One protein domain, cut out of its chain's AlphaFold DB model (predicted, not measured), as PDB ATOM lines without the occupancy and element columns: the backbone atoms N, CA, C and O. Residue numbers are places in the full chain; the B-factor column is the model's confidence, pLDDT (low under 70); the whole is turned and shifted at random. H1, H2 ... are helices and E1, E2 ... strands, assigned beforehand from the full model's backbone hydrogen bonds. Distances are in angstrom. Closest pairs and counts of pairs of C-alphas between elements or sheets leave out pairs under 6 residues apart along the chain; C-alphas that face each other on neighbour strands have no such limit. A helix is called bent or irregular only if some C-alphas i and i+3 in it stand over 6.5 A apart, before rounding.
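Overview. This is residues 101 to 206 of the 985 residues of the protein "Ribosomal protein S4" of Blastocystis sp. subtype 3 (UniProt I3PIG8). A small four-stranded antiparallel sheet has one short helix, H2, crossing over one face, while the other face is bare; H3 folds back beside H2 as the second arm of a helical hairpin and only grazes the sheet. Between E2 and E3 the chain swings out in a wide loop through H4 and H5, and residues 200 to 206, with H6, stick out as a free tail. The printed part has 106 residues, with six named helices and four named strands in the order H1 H2 H3 E1 E2 H4 H5 E3 E4 H6; the sheet's order is E1 E2 E4 E3. The class is mixed, helices and strands, with under half of the residues in named elements. The whole is compact, with a radius of gyration of the C-alphas of 13.5 A and spans of 41 by 28 by 23 A.

Arrangement. In the sheet, E2, residues 151 to 155, and E4, residues 185 to 188, are antiparallel inner strands, with N 153 and O 186 2.8 A apart, within hydrogen-bond range. Edge strand E1, residues 133 to 135, forms a hairpin with E2, with N 154 and O 134 at 2.8 A. Edge strand E3, residues 177 to 180, forms a hairpin with E4, with N 180 and O 185 at 2.8 A. H2, residues 108 to 114, is on the sheet at a height of 9.5 A; it lies only just over E4, on which 4 of its 7 C-alphas fall against 2 on E2, and runs across the strands, at 71 degrees to E4 on the local plane. H2 and H3, residues 121 to 129, form a helical hairpin: they touch, closest at the C-alphas of Asp 109 and Ala 124, 5.4 A, at a steep tilt of 40 degrees, opposite ways. H3 only grazes the sheet with residues 124 to 128. H1, residues 102 to 105, is close to H2 but not clearly touching, closest at the C-alphas of Glu 105 and Asn 111, 7.0 A. H4, residues 157 to 160, only grazes the sheet, and is apart from H5, residues 165 to 170. E2, H4, H5 and E3 make a split strand-helix-strand unit, two strands running the same way with E4 between them; its crossover is right-handed. In H3 every O i to N i+4 pair is within hydrogen-bond range, in H2 2 of 3, and in H5 0 of 2, with 1 of 3 O i to N i+3 pairs; H1, H4 and H6, residues 201 to 204, are too short for an i+4 pair.

Along the chain. E2, 13.3 A long, begins at C-alpha 151 (144.081, 80.266, 124.878). H3 is 12.3 A long, E4 10.2 A, and H2 and E3 9.6 A each. H5, 11.3 A, is irregular: C-alphas 167 and 170 are 7.3 A apart. H1 begins at C-alpha 102 (129.708, 78.296, 116.711), and H6 ends at C-alpha 204 (119.858, 64.331, 117.345).

Size, cuts and confidence. The two C-alphas farthest apart, those of Lys 158 and Ile 206, are 42.1 A apart. The printed part has no cut. The links E1 to E2, 15 residues, and E4 to H6, 12 residues, are long. Mean pLDDT of the printed part is 75.3; residues 101 to 104, 164 to 173 and 193 to 206 are under 70.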
ATOM      1  N   TYR A 101     126.309  80.440 115.361       54.75
ATOM      2  CA  TYR A 101     126.095  79.651 116.597       54.75
ATOM      3  C   TYR A 101     127.415  79.141 117.197       54.75
ATOM      4  O   TYR A 101     127.575  79.145 118.413       54.75
ATOM      5  N   LEU A 102     128.376  78.784 116.339       58.94
ATOM      6  CA  LEU A 102     129.708  78.296 116.711       58.94
ATOM      7  C   LEU A 102     130.449  79.282 117.639       58.94
ATOM      8  O   LEU A 102     131.041  78.869 118.629       58.94
ATOM      9  N   LYS A 103     130.320  80.598 117.396       64.69
ATOM     10  CA  LYS A 103     130.947  81.648 118.222       64.69
ATOM     11  C   LYS A 103     130.424  81.704 119.664       64.69
ATOM     12  O   LYS A 103     131.044  82.359 120.494       64.69
ATOM     13  N   PHE A 104     129.300  81.053 119.984       68.06
ATOM     14  CA  PHE A 104     128.811  80.981 121.364       68.06
ATOM     15  C   PHE A 104     129.627  80.006 122.221       68.06
ATOM     16  O   PHE A 104     129.875  80.307 123.385       68.06
ATOM     17  N   GLU A 105     130.087  78.883 121.658       71.75
ATOM     18  CA  GLU A 105     130.947  77.935 122.387       71.75
ATOM     19  C   GLU A 105     132.385  78.422 122.553       71.75
ATOM     20  O   GLU A 105     133.103  77.930 123.413       71.75
ATOM     21  N   CYS A 106     132.798  79.424 121.782       80.88
ATOM     22  CA  CYS A 106     134.078  80.094 121.974       80.88
ATOM     23  C   CYS A 106     134.049  81.097 123.146       80.88
ATOM     24  O   CYS A 106     135.048  81.753 123.397       80.88
ATOM     25  N   ARG A 107     132.931  81.298 123.858       84.62
ATOM     26  CA  ARG A 107     132.859  82.323 124.917       84.62
ATOM     27  C   ARG A 107     133.418  81.860 126.256       84.62
ATOM     28  O   ARG A 107     133.107  80.766 126.725       84.62
ATOM     29  N   LEU A 108     134.133  82.767 126.923       88.62
ATOM     30  CA  LEU A 108     134.748  82.528 128.230       88.62
ATOM     31  C   LEU A 108     133.732  82.078 129.297       88.62
ATOM     32  O   LEU A 108     133.940  81.056 129.946       88.62
ATOM     33  N   ASP A 109     132.593  82.773 129.433       82.56
ATOM     34  CA  ASP A 109     131.572  82.425 130.436       82.56
ATOM     35  C   ASP A 109     130.921  81.057 130.198       82.56
ATOM     36  O   ASP A 109     130.492  80.410 131.152       82.56
ATOM     37  N   PHE A 110     130.875  80.600 128.943       84.19
ATOM     38  CA  PHE A 110     130.408  79.263 128.598       84.19
ATOM     39  C   PHE A 110     131.458  78.197 128.922       84.19
ATOM     40  O   PHE A 110     131.116  77.207 129.567       84.19
ATOM     41  N   ASN A 111     132.724  78.403 128.542       86.88
ATOM     42  CA  ASN A 111     133.774  77.399 128.738       86.88
ATOM     43  C   ASN A 111     134.166  77.195 130.210       86.88
ATOM     44  O   ASN A 111     134.429  76.063 130.592       86.88
ATOM     45  N   LEU A 112     134.068  78.217 131.066       86.12
ATOM     46  CA  LEU A 112     134.235  78.067 132.524       86.12
ATOM     47  C   LEU A 112     133.176  77.158 133.165       86.12
ATOM     48  O   LEU A 112     133.482  76.331 134.019       86.12
ATOM     49  N   TYR A 113     131.919  77.302 132.737       84.31
ATOM     50  CA  TYR A 113     130.837  76.413 133.160       84.31
ATOM     51  C   TYR A 113     130.992  75.014 132.543       84.31
ATOM     52  O   TYR A 113     130.754  74.016 133.218       84.31
ATOM     53  N   LYS A 114     131.430  74.936 131.279       80.88
ATOM     54  CA  LYS A 114     131.712  73.680 130.570       80.88
ATOM     55  C   LYS A 114     132.812  72.884 131.283       80.88
ATOM     56  O   LYS A 114     132.618  71.700 131.506       80.88
ATOM     57  N   ALA A 115     133.895  73.536 131.712       80.50
ATOM     58  CA  ALA A 115     135.011  72.929 132.440       80.50
ATOM     59  C   ALA A 115     134.651  72.411 133.850       80.50
ATOM     60  O   ALA A 115     135.444  71.704 134.467       80.50
ATOM     61  N   GLY A 116     133.471  72.748 134.384       78.44
ATOM     62  CA  GLY A 116     133.036  72.328 135.721       78.44
ATOM     63  C   GLY A 116     133.638  73.139 136.875       78.44
ATOM     64  O   GLY A 116     133.304  72.883 138.027       78.44
ATOM     65  N   PHE A 117     134.452  74.160 136.587       82.06
ATOM     66  CA  PHE A 117     135.026  75.070 137.590       82.06
ATOM     67  C   PHE A 117     133.970  75.893 138.342       82.06
ATOM     68  O   PHE A 117     134.265  76.508 139.364       82.06
ATOM     69  N   VAL A 118     132.741  75.954 137.817       78.06
ATOM     70  CA  VAL A 118     131.696  76.863 138.281       78.06
ATOM     71  C   VAL A 118     130.317  76.198 138.215       78.06
ATOM     72  O   VAL A 118     129.970  75.594 137.199       78.06
ATOM     73  N   THR A 119     129.472  76.355 139.244       72.50
ATOM     74  CA  THR A 119     128.150  75.687 139.306       72.50
ATOM     75  C   THR A 119     127.146  76.218 138.278       72.50
ATOM     76  O   THR A 119     126.150  75.557 137.970       72.50
ATOM     77  N   SER A 120     127.346  77.445 137.781       71.00
ATOM     78  CA  SER A 120     126.402  78.104 136.877       71.00
ATOM     79  C   SER A 120     127.028  79.209 136.020       71.00
ATOM     80  O   SER A 120     127.941  79.916 136.438       71.00
ATOM     81  N   LEU A 121     126.430  79.465 134.852       74.12
ATOM     82  CA  LEU A 121     126.790  80.594 133.977       74.12
ATOM     83  C   LEU A 121     126.667  81.977 134.654       74.12
ATOM     84  O   LEU A 121     127.273  82.940 134.193       74.12
ATOM     85  N   TYR A 122     125.865  82.116 135.719       72.19
ATOM     86  CA  TYR A 122     125.767  83.377 136.468       72.19
ATOM     87  C   TYR A 122     127.004  83.607 137.340       72.19
ATOM     88  O   TYR A 122     127.564  84.699 137.347       72.19
ATOM     89  N   GLU A 123     127.437  82.564 138.036       76.06
ATOM     90  CA  GLU A 123     128.644  82.560 138.857       76.06
ATOM     91  C   GLU A 123     129.900  82.719 137.976       76.06
ATOM     92  O   GLU A 123     130.780  83.507 138.307       76.06
ATOM     93  N   ALA A 124     129.917  82.138 136.767       79.75
ATOM     94  CA  ALA A 124     131.017  82.334 135.815       79.75
ATOM     95  C   ALA A 124     131.142  83.811 135.402       79.75
ATOM     96  O   ALA A 124     132.233  84.374 135.361       79.75
ATOM     97  N   ARG A 125     130.008  84.485 135.174       84.38
ATOM     98  CA  ARG A 125     129.973  85.930 134.896       84.38
ATOM     99  C   ARG A 125     130.375  86.771 136.091       84.38
ATOM    100  O   ARG A 125     130.964  87.821 135.877       84.38
ATOM    101  N   PHE A 126     130.046  86.342 137.307       85.69
ATOM    102  CA  PHE A 126     130.495  87.004 138.526       85.69
ATOM    103  C   PHE A 126     132.025  86.952 138.626       85.69
ATOM    104  O   PHE A 126     132.641  88.000 138.812       85.69
ATOM    105  N   PHE A 127     132.644  85.788 138.409       85.19
ATOM    106  CA  PHE A 127     134.103  85.669 138.427       85.19
ATOM    107  C   PHE A 127     134.784  86.482 137.316       85.19
ATOM    108  O   PHE A 127     135.760  87.175 137.603       85.19
ATOM    109  N   ILE A 128     134.227  86.501 136.097       86.88
ATOM    110  CA  ILE A 128     134.712  87.386 135.023       86.88
ATOM    111  C   ILE A 128     134.577  88.859 135.430       86.88
ATOM    112  O   ILE A 128     135.558  89.584 135.392       86.88
ATOM    113  N   THR A 129     133.404  89.349 135.853       86.75
ATOM    114  CA  THR A 129     133.234  90.796 136.111       86.75
ATOM    115  C   THR A 129     134.062  91.329 137.274       86.75
ATOM    116  O   THR A 129     134.405  92.508 137.267       86.75
ATOM    117  N   HIS A 130     134.392  90.485 138.252       86.56
ATOM    118  CA  HIS A 130     135.308  90.836 139.342       86.56
ATOM    119  C   HIS A 130     136.780  90.584 138.964       86.56
ATOM    120  O   HIS A 130     137.685  90.954 139.709       86.56
ATOM    121  N   GLY A 131     137.033  90.018 137.780       89.25
ATOM    122  CA  GLY A 131     138.358  89.796 137.219       89.25
ATOM    123  C   GLY A 131     139.178  88.775 138.001       89.25
ATOM    124  O   GLY A 131     140.366  89.000 138.186       89.25
ATOM    125  N   TYR A 132     138.562  87.688 138.466       90.50
ATOM    126  CA  TYR A 132     139.262  86.552 139.091       90.50
ATOM    127  C   TYR A 132     139.729  85.509 138.061       90.50
ATOM    128  O   TYR A 132     139.980  84.355 138.401       90.50
ATOM    129  N   ILE A 133     139.743  85.884 136.779       92.94
ATOM    130  CA  ILE A 133     139.999  84.988 135.656       92.94
ATOM    131  C   ILE A 133     140.996  85.649 134.722       92.94
ATOM    132  O   ILE A 133     140.815  86.798 134.299       92.94
ATOM    133  N   PHE A 134     142.027  84.886 134.401       94.56
ATOM    134  CA  PHE A 134     143.121  85.266 133.536       94.56
ATOM    135  C   PHE A 134     143.060  84.421 132.266       94.56
ATOM    136  O   PHE A 134     142.786  83.223 132.329       94.56
ATOM    137  N   VAL A 135     143.313  85.036 131.116       94.69
ATOM    138  CA  VAL A 135     143.528  84.328 129.848       94.69
ATOM    139  C   VAL A 135     144.880  84.767 129.319       94.69
ATOM    140  O   VAL A 135     145.122  85.968 129.210       94.69
ATOM    141  N   ASN A 136     145.772  83.811 129.060       92.44
ATOM    142  CA  ASN A 136     147.172  84.057 128.702       92.44
ATOM    143  C   ASN A 136     147.826  85.045 129.694       92.44
ATOM    144  O   ASN A 136     148.414  86.049 129.308       92.44
ATOM    145  N   ASN A 137     147.621  84.798 130.994       91.31
ATOM    146  CA  ASN A 137     148.009  85.641 132.138       91.31
ATOM    147  C   ASN A 137     147.385  87.060 132.200       91.31
ATOM    148  O   ASN A 137     147.567  87.757 133.199       91.31
ATOM    149  N   HIS A 138     146.573  87.489 131.228       91.56
ATOM    150  CA  HIS A 138     145.881  88.781 131.268       91.56
ATOM    151  C   HIS A 138     144.513  88.695 131.957       91.56
ATOM    152  O   HIS A 138     143.674  87.856 131.626       91.56
ATOM    153  N   ARG A 139     144.256  89.603 132.906       93.00
ATOM    154  CA  ARG A 139     143.006  89.673 133.682       93.00
ATOM    155  C   ARG A 139     141.823  90.100 132.807       93.00
ATOM    156  O   ARG A 139     141.813  91.214 132.284       93.00
ATOM    157  N   ILE A 140     140.780  89.272 132.712       92.38
ATOM    158  CA  ILE A 140     139.604  89.562 131.875       92.38
ATOM    159  C   ILE A 140     138.393  89.965 132.712       92.38
ATOM    160  O   ILE A 140     137.907  89.200 133.539       92.38
ATOM    161  N   THR A 141     137.841  91.146 132.414       88.44
ATOM    162  CA  THR A 141     136.597  91.671 133.010       88.44
ATOM    163  C   THR A 141     135.382  91.631 132.070       88.44
ATOM    164  O   THR A 141     134.244  91.858 132.491       88.44
ATOM    165  N   ASN A 142     135.588  91.322 130.784       85.06
ATOM    166  CA  ASN A 142     134.552  91.371 129.752       85.06
ATOM    167  C   ASN A 142     133.804  90.030 129.588       85.06
ATOM    168  O   ASN A 142     134.341  89.059 129.062       85.06
ATOM    169  N   ILE A 143     132.510  90.004 129.935       74.81
ATOM    170  CA  ILE A 143     131.602  88.840 129.783       74.81
ATOM    171  C   ILE A 143     131.479  88.348 128.322       74.81
ATOM    172  O   ILE A 143     131.123  87.192 128.069       74.81
ATOM    173  N   ASN A 144     131.720  89.224 127.347       78.06
ATOM    174  CA  ASN A 144     131.626  88.904 125.923       78.06
ATOM    175  C   ASN A 144     132.975  88.490 125.310       78.06
ATOM    176  O   ASN A 144     133.064  88.418 124.086       78.06
ATOM    177  N   PHE A 145     134.005  88.216 126.121       84.94
ATOM    178  CA  PHE A 145     135.284  87.714 125.619       84.94
ATOM    179  C   PHE A 145     135.121  86.373 124.883       84.94
ATOM    180  O   PHE A 145     134.388  85.478 125.326       84.94
ATOM    181  N   ILE A 146     135.797  86.272 123.740       88.12
ATOM    182  CA  ILE A 146     135.815  85.112 122.849       88.12
ATOM    183  C   ILE A 146     137.230  84.545 122.904       88.12
ATOM    184  O   ILE A 146     138.177  85.261 122.604       88.12
ATOM    185  N   LEU A 147     137.333  83.279 123.290       87.81
ATOM    186  CA  LEU A 147     138.559  82.500 123.323       87.81
ATOM    187  C   LEU A 147     138.969  82.085 121.908       87.81
ATOM    188  O   LEU A 147     138.142  81.612 121.114       87.81
ATOM    189  N   ASN A 148     140.257  82.230 121.633       89.75
ATOM    190  CA  ASN A 148     140.939  81.739 120.448       89.75
ATOM    191  C   ASN A 148     141.522  80.340 120.700       89.75
ATOM    192  O   ASN A 148     141.623  79.877 121.834       89.75
ATOM    193  N   THR A 149     141.896  79.650 119.622       88.81
ATOM    194  CA  THR A 149     142.656  78.392 119.698       88.81
ATOM    195  C   THR A 149     143.898  78.555 120.568       88.81
ATOM    196  O   THR A 149     144.685  79.467 120.329       88.81
ATOM    197  N   ASN A 150     144.080  77.624 121.500       91.81
ATOM    198  CA  ASN A 150     145.204  77.511 122.430       91.81
ATOM    199  C   ASN A 150     145.266  78.608 123.511       91.81
ATOM    200  O   ASN A 150     146.270  78.705 124.209       91.81
ATOM    201  N   ASP A 151     144.187  79.375 123.716       93.38
ATOM    202  CA  ASP A 151     144.081  80.266 124.878       93.38
ATOM    203  C   ASP A 151     144.103  79.453 126.187       93.38
ATOM    204  O   ASP A 151     143.262  78.570 126.403       93.38
ATOM    205  N   LEU A 152     145.044  79.802 127.067       93.81
ATOM    206  CA  LEU A 152     145.222  79.268 128.414       93.81
ATOM    207  C   LEU A 152     144.389  80.092 129.401       93.81
ATOM    208  O   LEU A 152     144.710  81.248 129.680       93.81
ATOM    209  N   VAL A 153     143.347  79.499 129.974       94.56
ATOM    210  CA  VAL A 153     142.486  80.129 130.981       94.56
ATOM    211  C   VAL A 153     142.875  79.644 132.373       94.56
ATOM    212  O   VAL A 153     142.894  78.442 132.617       94.56
ATOM    213  N   LYS A 154     143.138  80.568 133.299       93.75
ATOM    214  CA  LYS A 154     143.461  80.306 134.712       93.75
ATOM    215  C   LYS A 154     142.488  81.045 135.631       93.75
ATOM    216  O   LYS A 154     142.134  82.197 135.367       93.75
ATOM    217  N   ILE A 155     142.069  80.403 136.718       90.19
ATOM    218  CA  ILE A 155     141.376  81.064 137.833       90.19
ATOM    219  C   ILE A 155     142.424  81.572 138.834       90.19
ATOM    220  O   ILE A 155     143.464  80.948 139.011       90.19
ATOM    221  N   ASP A 156     142.154  82.710 139.477       90.00
ATOM    222  CA  ASP A 156     142.945  83.226 140.602       90.00
ATOM    223  C   ASP A 156     143.093  82.156 141.703       90.00
ATOM    224  O   ASP A 156     142.094  81.682 142.249       90.00
ATOM    225  N   GLU A 157     144.328  81.786 142.044       85.19
ATOM    226  CA  GLU A 157     144.661  80.705 142.982       85.19
ATOM    227  C   GLU A 157     143.970  80.878 144.343       85.19
ATOM    228  O   GLU A 157     143.456  79.916 144.923       85.19
ATOM    229  N   LYS A 158     143.865  82.127 144.820       84.31
ATOM    230  CA  LYS A 158     143.190  82.463 146.085       84.31
ATOM    231  C   LYS A 158     141.688  82.197 146.027       84.31
ATOM    232  O   LYS A 158     141.076  81.892 147.050       84.31
ATOM    233  N   VAL A 159     141.077  82.313 144.851       83.75
ATOM    234  CA  VAL A 159     139.665  81.975 144.637       83.75
ATOM    235  C   VAL A 159     139.512  80.472 144.426       83.75
ATOM    236  O   VAL A 159     138.596  79.884 144.997       83.75
ATOM    237  N   TRP A 160     140.428  79.840 143.686       83.94
ATOM    238  CA  TRP A 160     140.422  78.398 143.432       83.94
ATOM    239  C   TRP A 160     140.491  77.574 144.724       83.94
ATOM    240  O   TRP A 160     139.640  76.714 144.944       83.94
ATOM    241  N   MET A 161     141.413  77.909 145.632       79.25
ATOM    242  CA  MET A 161     141.538  77.251 146.943       79.25
ATOM    243  C   MET A 161     140.271  77.350 147.812       79.25
ATOM    244  O   MET A 161     140.003  76.461 148.620       79.25
ATOM    245  N   ASN A 162     139.479  78.412 147.636       75.81
ATOM    246  CA  ASN A 162     138.243  78.658 148.381       75.81
ATOM    247  C   ASN A 162     136.986  78.054 147.721       75.81
ATOM    248  O   ASN A 162     135.893  78.127 148.293       75.81
ATOM    249  N   LEU A 163     137.093  77.463 146.524       72.00
ATOM    250  CA  LEU A 163     135.962  76.818 145.855       72.00
ATOM    251  C   LEU A 163     135.702  75.415 146.425       72.00
ATOM    252  O   LEU A 163     136.598  74.596 146.615       72.00
ATOM    253  N   ASN A 164     134.427  75.116 146.687       60.03
ATOM    254  CA  ASN A 164     134.011  73.847 147.286       60.03
ATOM    255  C   ASN A 164     134.384  72.645 146.397       60.03
ATOM    256  O   ASN A 164     133.737  72.404 145.375       60.03
ATOM    257  N   LYS A 165     135.327  71.813 146.866       58.53
ATOM    258  CA  LYS A 165     135.816  70.583 146.198       58.53
ATOM    259  C   LYS A 165     134.712  69.589 145.778       58.53
ATOM    260  O   LYS A 165     134.913  68.785 144.875       58.53
ATOM    261  N   ASN A 166     133.506  69.691 146.343       54.47
ATOM    262  CA  ASN A 166     132.323  68.917 145.929       54.47
ATOM    263  C   ASN A 166     131.870  69.169 144.468       54.47
ATOM    264  O   ASN A 166     131.052  68.408 143.942       54.47
ATOM    265  N   LEU A 167     132.402  70.204 143.801       54.69
ATOM    266  CA  LEU A 167     132.229  70.461 142.364       54.69
ATOM    267  C   LEU A 167     132.675  69.282 141.477       54.69
ATOM    268  O   LEU A 167     132.027  69.006 140.467       54.69
ATOM    269  N   PHE A 168     133.715  68.538 141.868       57.09
ATOM    270  CA  PHE A 168     134.340  67.504 141.025       57.09
ATOM    271  C   PHE A 168     133.568  66.176 140.939       57.09
ATOM    272  O   PHE A 168     134.005  65.244 140.274       57.09
ATOM    273  N   THR A 169     132.378  66.076 141.537       52.81
ATOM    274  CA  THR A 169     131.551  64.848 141.517       52.81
ATOM    275  C   THR A 169     131.014  64.456 140.130       52.81
ATOM    276  O   THR A 169     130.363  63.419 139.991       52.81
ATOM    277  N   LYS A 170     131.272  65.264 139.091       53.69
ATOM    278  CA  LYS A 170     130.980  64.970 137.680       53.69
ATOM    279  C   LYS A 170     132.090  65.480 136.757       53.69
ATOM    280  O   LYS A 170     131.881  66.426 136.001       53.69
ATOM    281  N   LEU A 171     133.256  64.838 136.797       57.50
ATOM    282  CA  LEU A 171     134.301  65.053 135.794       57.50
ATOM    283  C   LEU A 171     133.798  64.568 134.424       57.50
ATOM    284  O   LEU A 171     133.694  63.369 134.173       57.50
ATOM    285  N   THR A 172     133.444  65.499 133.539       56.00
ATOM    286  CA  THR A 172     133.075  65.192 132.152       56.00
ATOM    287  C   THR A 172     134.231  65.536 131.229       56.00
ATOM    288  O   THR A 172     134.530  66.714 131.050       56.00
ATOM    289  N   TYR A 173     134.843  64.531 130.602       60.78
ATOM    290  CA  TYR A 173     135.852  64.763 129.570       60.78
ATOM    291  C   TYR A 173     135.244  65.520 128.379       60.78
ATOM    292  O   TYR A 173     134.227  65.107 127.813       60.78
ATOM    293  N   ILE A 174     135.860  66.640 127.998       71.25
ATOM    294  CA  ILE A 174     135.362  67.549 126.962       71.25
ATOM    295  C   ILE A 174     136.443  67.705 125.903       71.25
ATOM    296  O   ILE A 174     137.401  68.433 126.098       71.25
ATOM    297  N   ARG A 175     136.245  67.109 124.725       72.62
ATOM    298  CA  ARG A 175     137.225  67.108 123.615       72.62
ATOM    299  C   ARG A 175     137.662  68.490 123.081       72.62
ATOM    300  O   ARG A 175     138.521  68.540 122.217       72.62
ATOM    301  N   ASN A 176     137.074  69.590 123.560       81.25
ATOM    302  CA  ASN A 176     137.454  70.968 123.205       81.25
ATOM    303  C   ASN A 176     138.239  71.702 124.301       81.25
ATOM    304  O   ASN A 176     138.574  72.870 124.096       81.25
ATOM    305  N   LEU A 177     138.463  71.061 125.449       85.00
ATOM    306  CA  LEU A 177     139.130  71.628 126.613       85.00
ATOM    307  C   LEU A 177     140.095  70.589 127.188       85.00
ATOM    308  O   LEU A 177     139.653  69.528 127.627       85.00
ATOM    309  N   GLU A 178     141.380  70.908 127.234       88.75
ATOM    310  CA  GLU A 178     142.294  70.234 128.160       88.75
ATOM    311  C   GLU A 178     142.174  70.938 129.506       88.75
ATOM    312  O   GLU A 178     142.223  72.164 129.539       88.75
ATOM    313  N   ILE A 179     141.919  70.204 130.590       88.25
ATOM    314  CA  ILE A 179     141.567  70.789 131.890       88.25
ATOM    315  C   ILE A 179     142.492  70.218 132.959       88.25
ATOM    316  O   ILE A 179     142.414  69.028 133.266       88.25
ATOM    317  N   ASP A 180     143.292  71.082 133.578       87.81
ATOM    318  CA  ASP A 180     143.995  70.766 134.813       87.81
ATOM    319  C   ASP A 180     143.176  71.245 136.022       87.81
ATOM    320  O   ASP A 180     143.145  72.421 136.397       87.81
ATOM    321  N   TYR A 181     142.516  70.283 136.663       83.88
ATOM    322  CA  TYR A 181     141.761  70.492 137.896       83.88
ATOM    323  C   TYR A 181     142.651  70.757 139.121       83.88
ATOM    324  O   TYR A 181     142.135  71.199 140.147       83.88
ATOM    325  N   LYS A 182     143.964  70.506 139.052       82.50
ATOM    326  CA  LYS A 182     144.895  70.773 140.156       82.50
ATOM    327  C   LYS A 182     145.157  72.277 140.265       82.50
ATOM    328  O   LYS A 182     144.961  72.845 141.337       82.50
ATOM    329  N   THR A 183     145.486  72.928 139.146       81.19
ATOM    330  CA  THR A 183     145.703  74.389 139.068       81.19
ATOM    331  C   THR A 183     144.440  75.216 138.798       81.19
ATOM    332  O   THR A 183     144.488  76.439 138.902       81.19
ATOM    333  N   GLY A 184     143.311  74.593 138.445       83.69
ATOM    334  CA  GLY A 184     142.099  75.332 138.066       83.69
ATOM    335  C   GLY A 184     142.257  76.047 136.723       83.69
ATOM    336  O   GLY A 184     141.807  77.187 136.557       83.69
ATOM    337  N   SER A 185     142.930  75.388 135.772       89.62
ATOM    338  CA  SER A 185     143.247  75.939 134.454       89.62
ATOM    339  C   SER A 185     142.788  75.048 133.297       89.62
ATOM    340  O   SER A 185     142.599  73.842 133.456       89.62
ATOM    341  N   PHE A 186     142.543  75.641 132.125       92.38
ATOM    342  CA  PHE A 186     142.220  74.893 130.909       92.38
ATOM    343  C   PHE A 186     142.783  75.542 129.641       92.38
ATOM    344  O   PHE A 186     142.924  76.762 129.574       92.38
ATOM    345  N   ILE A 187     143.022  74.734 128.606       93.06
ATOM    346  CA  ILE A 187     143.409  75.172 127.255       93.06
ATOM    347  C   ILE A 187     142.226  74.959 126.299       93.06
ATOM    348  O   ILE A 187     141.594  73.900 126.312       93.06
ATOM    349  N   PHE A 188     141.895  75.956 125.470       92.19
ATOM    350  CA  PHE A 188     140.772  75.876 124.521       92.19
ATOM    351  C   PHE A 188     141.211  75.539 123.086       92.19
ATOM    352  O   PHE A 188     141.710  76.393 122.358       92.19
ATOM    353  N   PHE A 189     140.931  74.321 122.613       85.00
ATOM    354  CA  PHE A 189     141.374  73.866 121.279       85.00
ATOM    355  C   PHE A 189     140.439  74.208 120.104       85.00
ATOM    356  O   PHE A 189     140.783  73.979 118.948       85.00
ATOM    357  N   ASN A 190     139.240  74.745 120.357       81.56
ATOM    358  CA  ASN A 190     138.307  75.211 119.314       81.56
ATOM    359  C   ASN A 190     137.933  74.184 118.204       81.56
ATOM    360  O   ASN A 190     137.536  74.582 117.102       81.56
ATOM    361  N   TYR A 191     138.014  72.868 118.453       79.00
ATOM    362  CA  TYR A 191     137.630  71.870 117.446       79.00
ATOM    363  C   TYR A 191     136.122  71.943 117.146       79.00
ATOM    364  O   TYR A 191     135.265  71.496 117.919       79.00
ATOM    365  N   LYS A 192     135.781  72.494 115.976       70.38
ATOM    366  CA  LYS A 192     134.392  72.780 115.566       70.38
ATOM    367  C   LYS A 192     133.499  71.529 115.525       70.38
ATOM    368  O   LYS A 192     132.296  71.608 115.776       70.38
ATOM    369  N   ASN A 193     134.093  70.366 115.258       63.03
ATOM    370  CA  ASN A 193     133.391  69.085 115.183       63.03
ATOM    371  C   ASN A 193     132.839  68.622 116.545       63.03
ATOM    372  O   ASN A 193     131.801  67.963 116.577       63.03
ATOM    373  N   PHE A 194     133.468  69.007 117.664       60.31
ATOM    374  CA  PHE A 194     133.034  68.630 119.018       60.31
ATOM    375  C   PHE A 194     132.291  69.751 119.766       60.31
ATOM    376  O   PHE A 194     132.103  69.673 120.983       60.31
ATOM    377  N   PHE A 195     131.810  70.780 119.059       63.50
ATOM    378  CA  PHE A 195     130.810  71.673 119.637       63.50
ATOM    379  C   PHE A 195     129.515  70.906 119.937       63.50
ATOM    380  O   PHE A 195     128.939  70.227 119.081       63.50
ATOM    381  N   ILE A 196     129.038  71.056 121.171       56.44
ATOM    382  CA  ILE A 196     127.796  70.466 121.678       56.44
ATOM    383  C   ILE A 196     126.603  71.037 120.892       56.44
ATOM    384  O   ILE A 196     125.705  70.303 120.480       56.44
ATOM    385  N   LEU A 197     126.644  72.336 120.594       49.59
ATOM    386  CA  LEU A 197     125.664  73.136 119.860       49.59
ATOM    387  C   LEU A 197     125.801  73.037 118.332       49.59
ATOM    388  O   LEU A 197     125.459  73.977 117.608       49.59
ATOM    389  N   ASN A 198     126.248  71.895 117.811       41.41
ATOM    390  CA  ASN A 198     126.114  71.618 116.387       41.41
ATOM    391  C   ASN A 198     124.627  71.524 115.999       41.41
ATOM    392  O   ASN A 198     123.813  70.937 116.717       41.41
ATOM    393  N   PHE A 199     124.256  72.082 114.840       34.28
ATOM    394  CA  PHE A 199     122.855  72.145 114.380       34.28
ATOM    395  C   PHE A 199     122.217  70.746 114.283       34.28
ATOM    396  O   PHE A 199     121.027  70.576 114.543       34.28
ATOM    397  N   ASN A 200     123.041  69.733 113.993       31.44
ATOM    398  CA  ASN A 200     122.666  68.324 114.011       31.44
ATOM    399  C   ASN A 200     122.454  67.773 115.432       31.44
ATOM    400  O   ASN A 200     121.511  67.020 115.630       31.44
ATOM    401  N   ASN A 201     123.255  68.160 116.431       30.98
ATOM    402  CA  ASN A 201     123.111  67.690 117.819       30.98
ATOM    403  C   ASN A 201     121.850  68.258 118.483       30.98
ATOM    404  O   ASN A 201     121.118  67.527 119.148       30.98
ATOM    405  N   PHE A 202     121.510  69.517 118.179       31.80
ATOM    406  CA  PHE A 202     120.250  70.150 118.598       31.80
ATOM    407  C   PHE A 202     118.991  69.431 118.058       31.80
ATOM    408  O   PHE A 202     117.882  69.673 118.539       31.80
ATOM    409  N   VAL A 203     119.155  68.558 117.054       26.89
ATOM    410  CA  VAL A 203     118.109  67.695 116.480       26.89
ATOM    411  C   VAL A 203     118.292  66.219 116.879       26.89
ATOM    412  O   VAL A 203     117.296  65.507 116.998       26.89
ATOM    413  N   LYS A 204     119.528  65.748 117.106       26.00
ATOM    414  CA  LYS A 204     119.858  64.331 117.345       26.00
ATOM    415  C   LYS A 204     119.695  63.854 118.790       26.00
ATOM    416  O   LYS A 204     119.457  62.665 118.967       26.00
ATOM    417  N   GLU A 205     119.703  64.709 119.813       27.88
ATOM    418  CA  GLU A 205     119.380  64.276 121.194       27.88
ATOM    419  C   GLU A 205     117.866  64.168 121.472       27.88
ATOM    420  O   GLU A 205     117.346  64.611 122.496       27.88
ATOM    421  N   ILE A 206     117.132  63.532 120.552       25.75
ATOM    422  CA  ILE A 206     115.784  63.005 120.816       25.75
ATOM    423  C   ILE A 206     115.709  61.529 120.392       25.75
ATOM    424  O   ILE A 206     114.736  61.063 119.800       25.75
TER     425      ILE A 206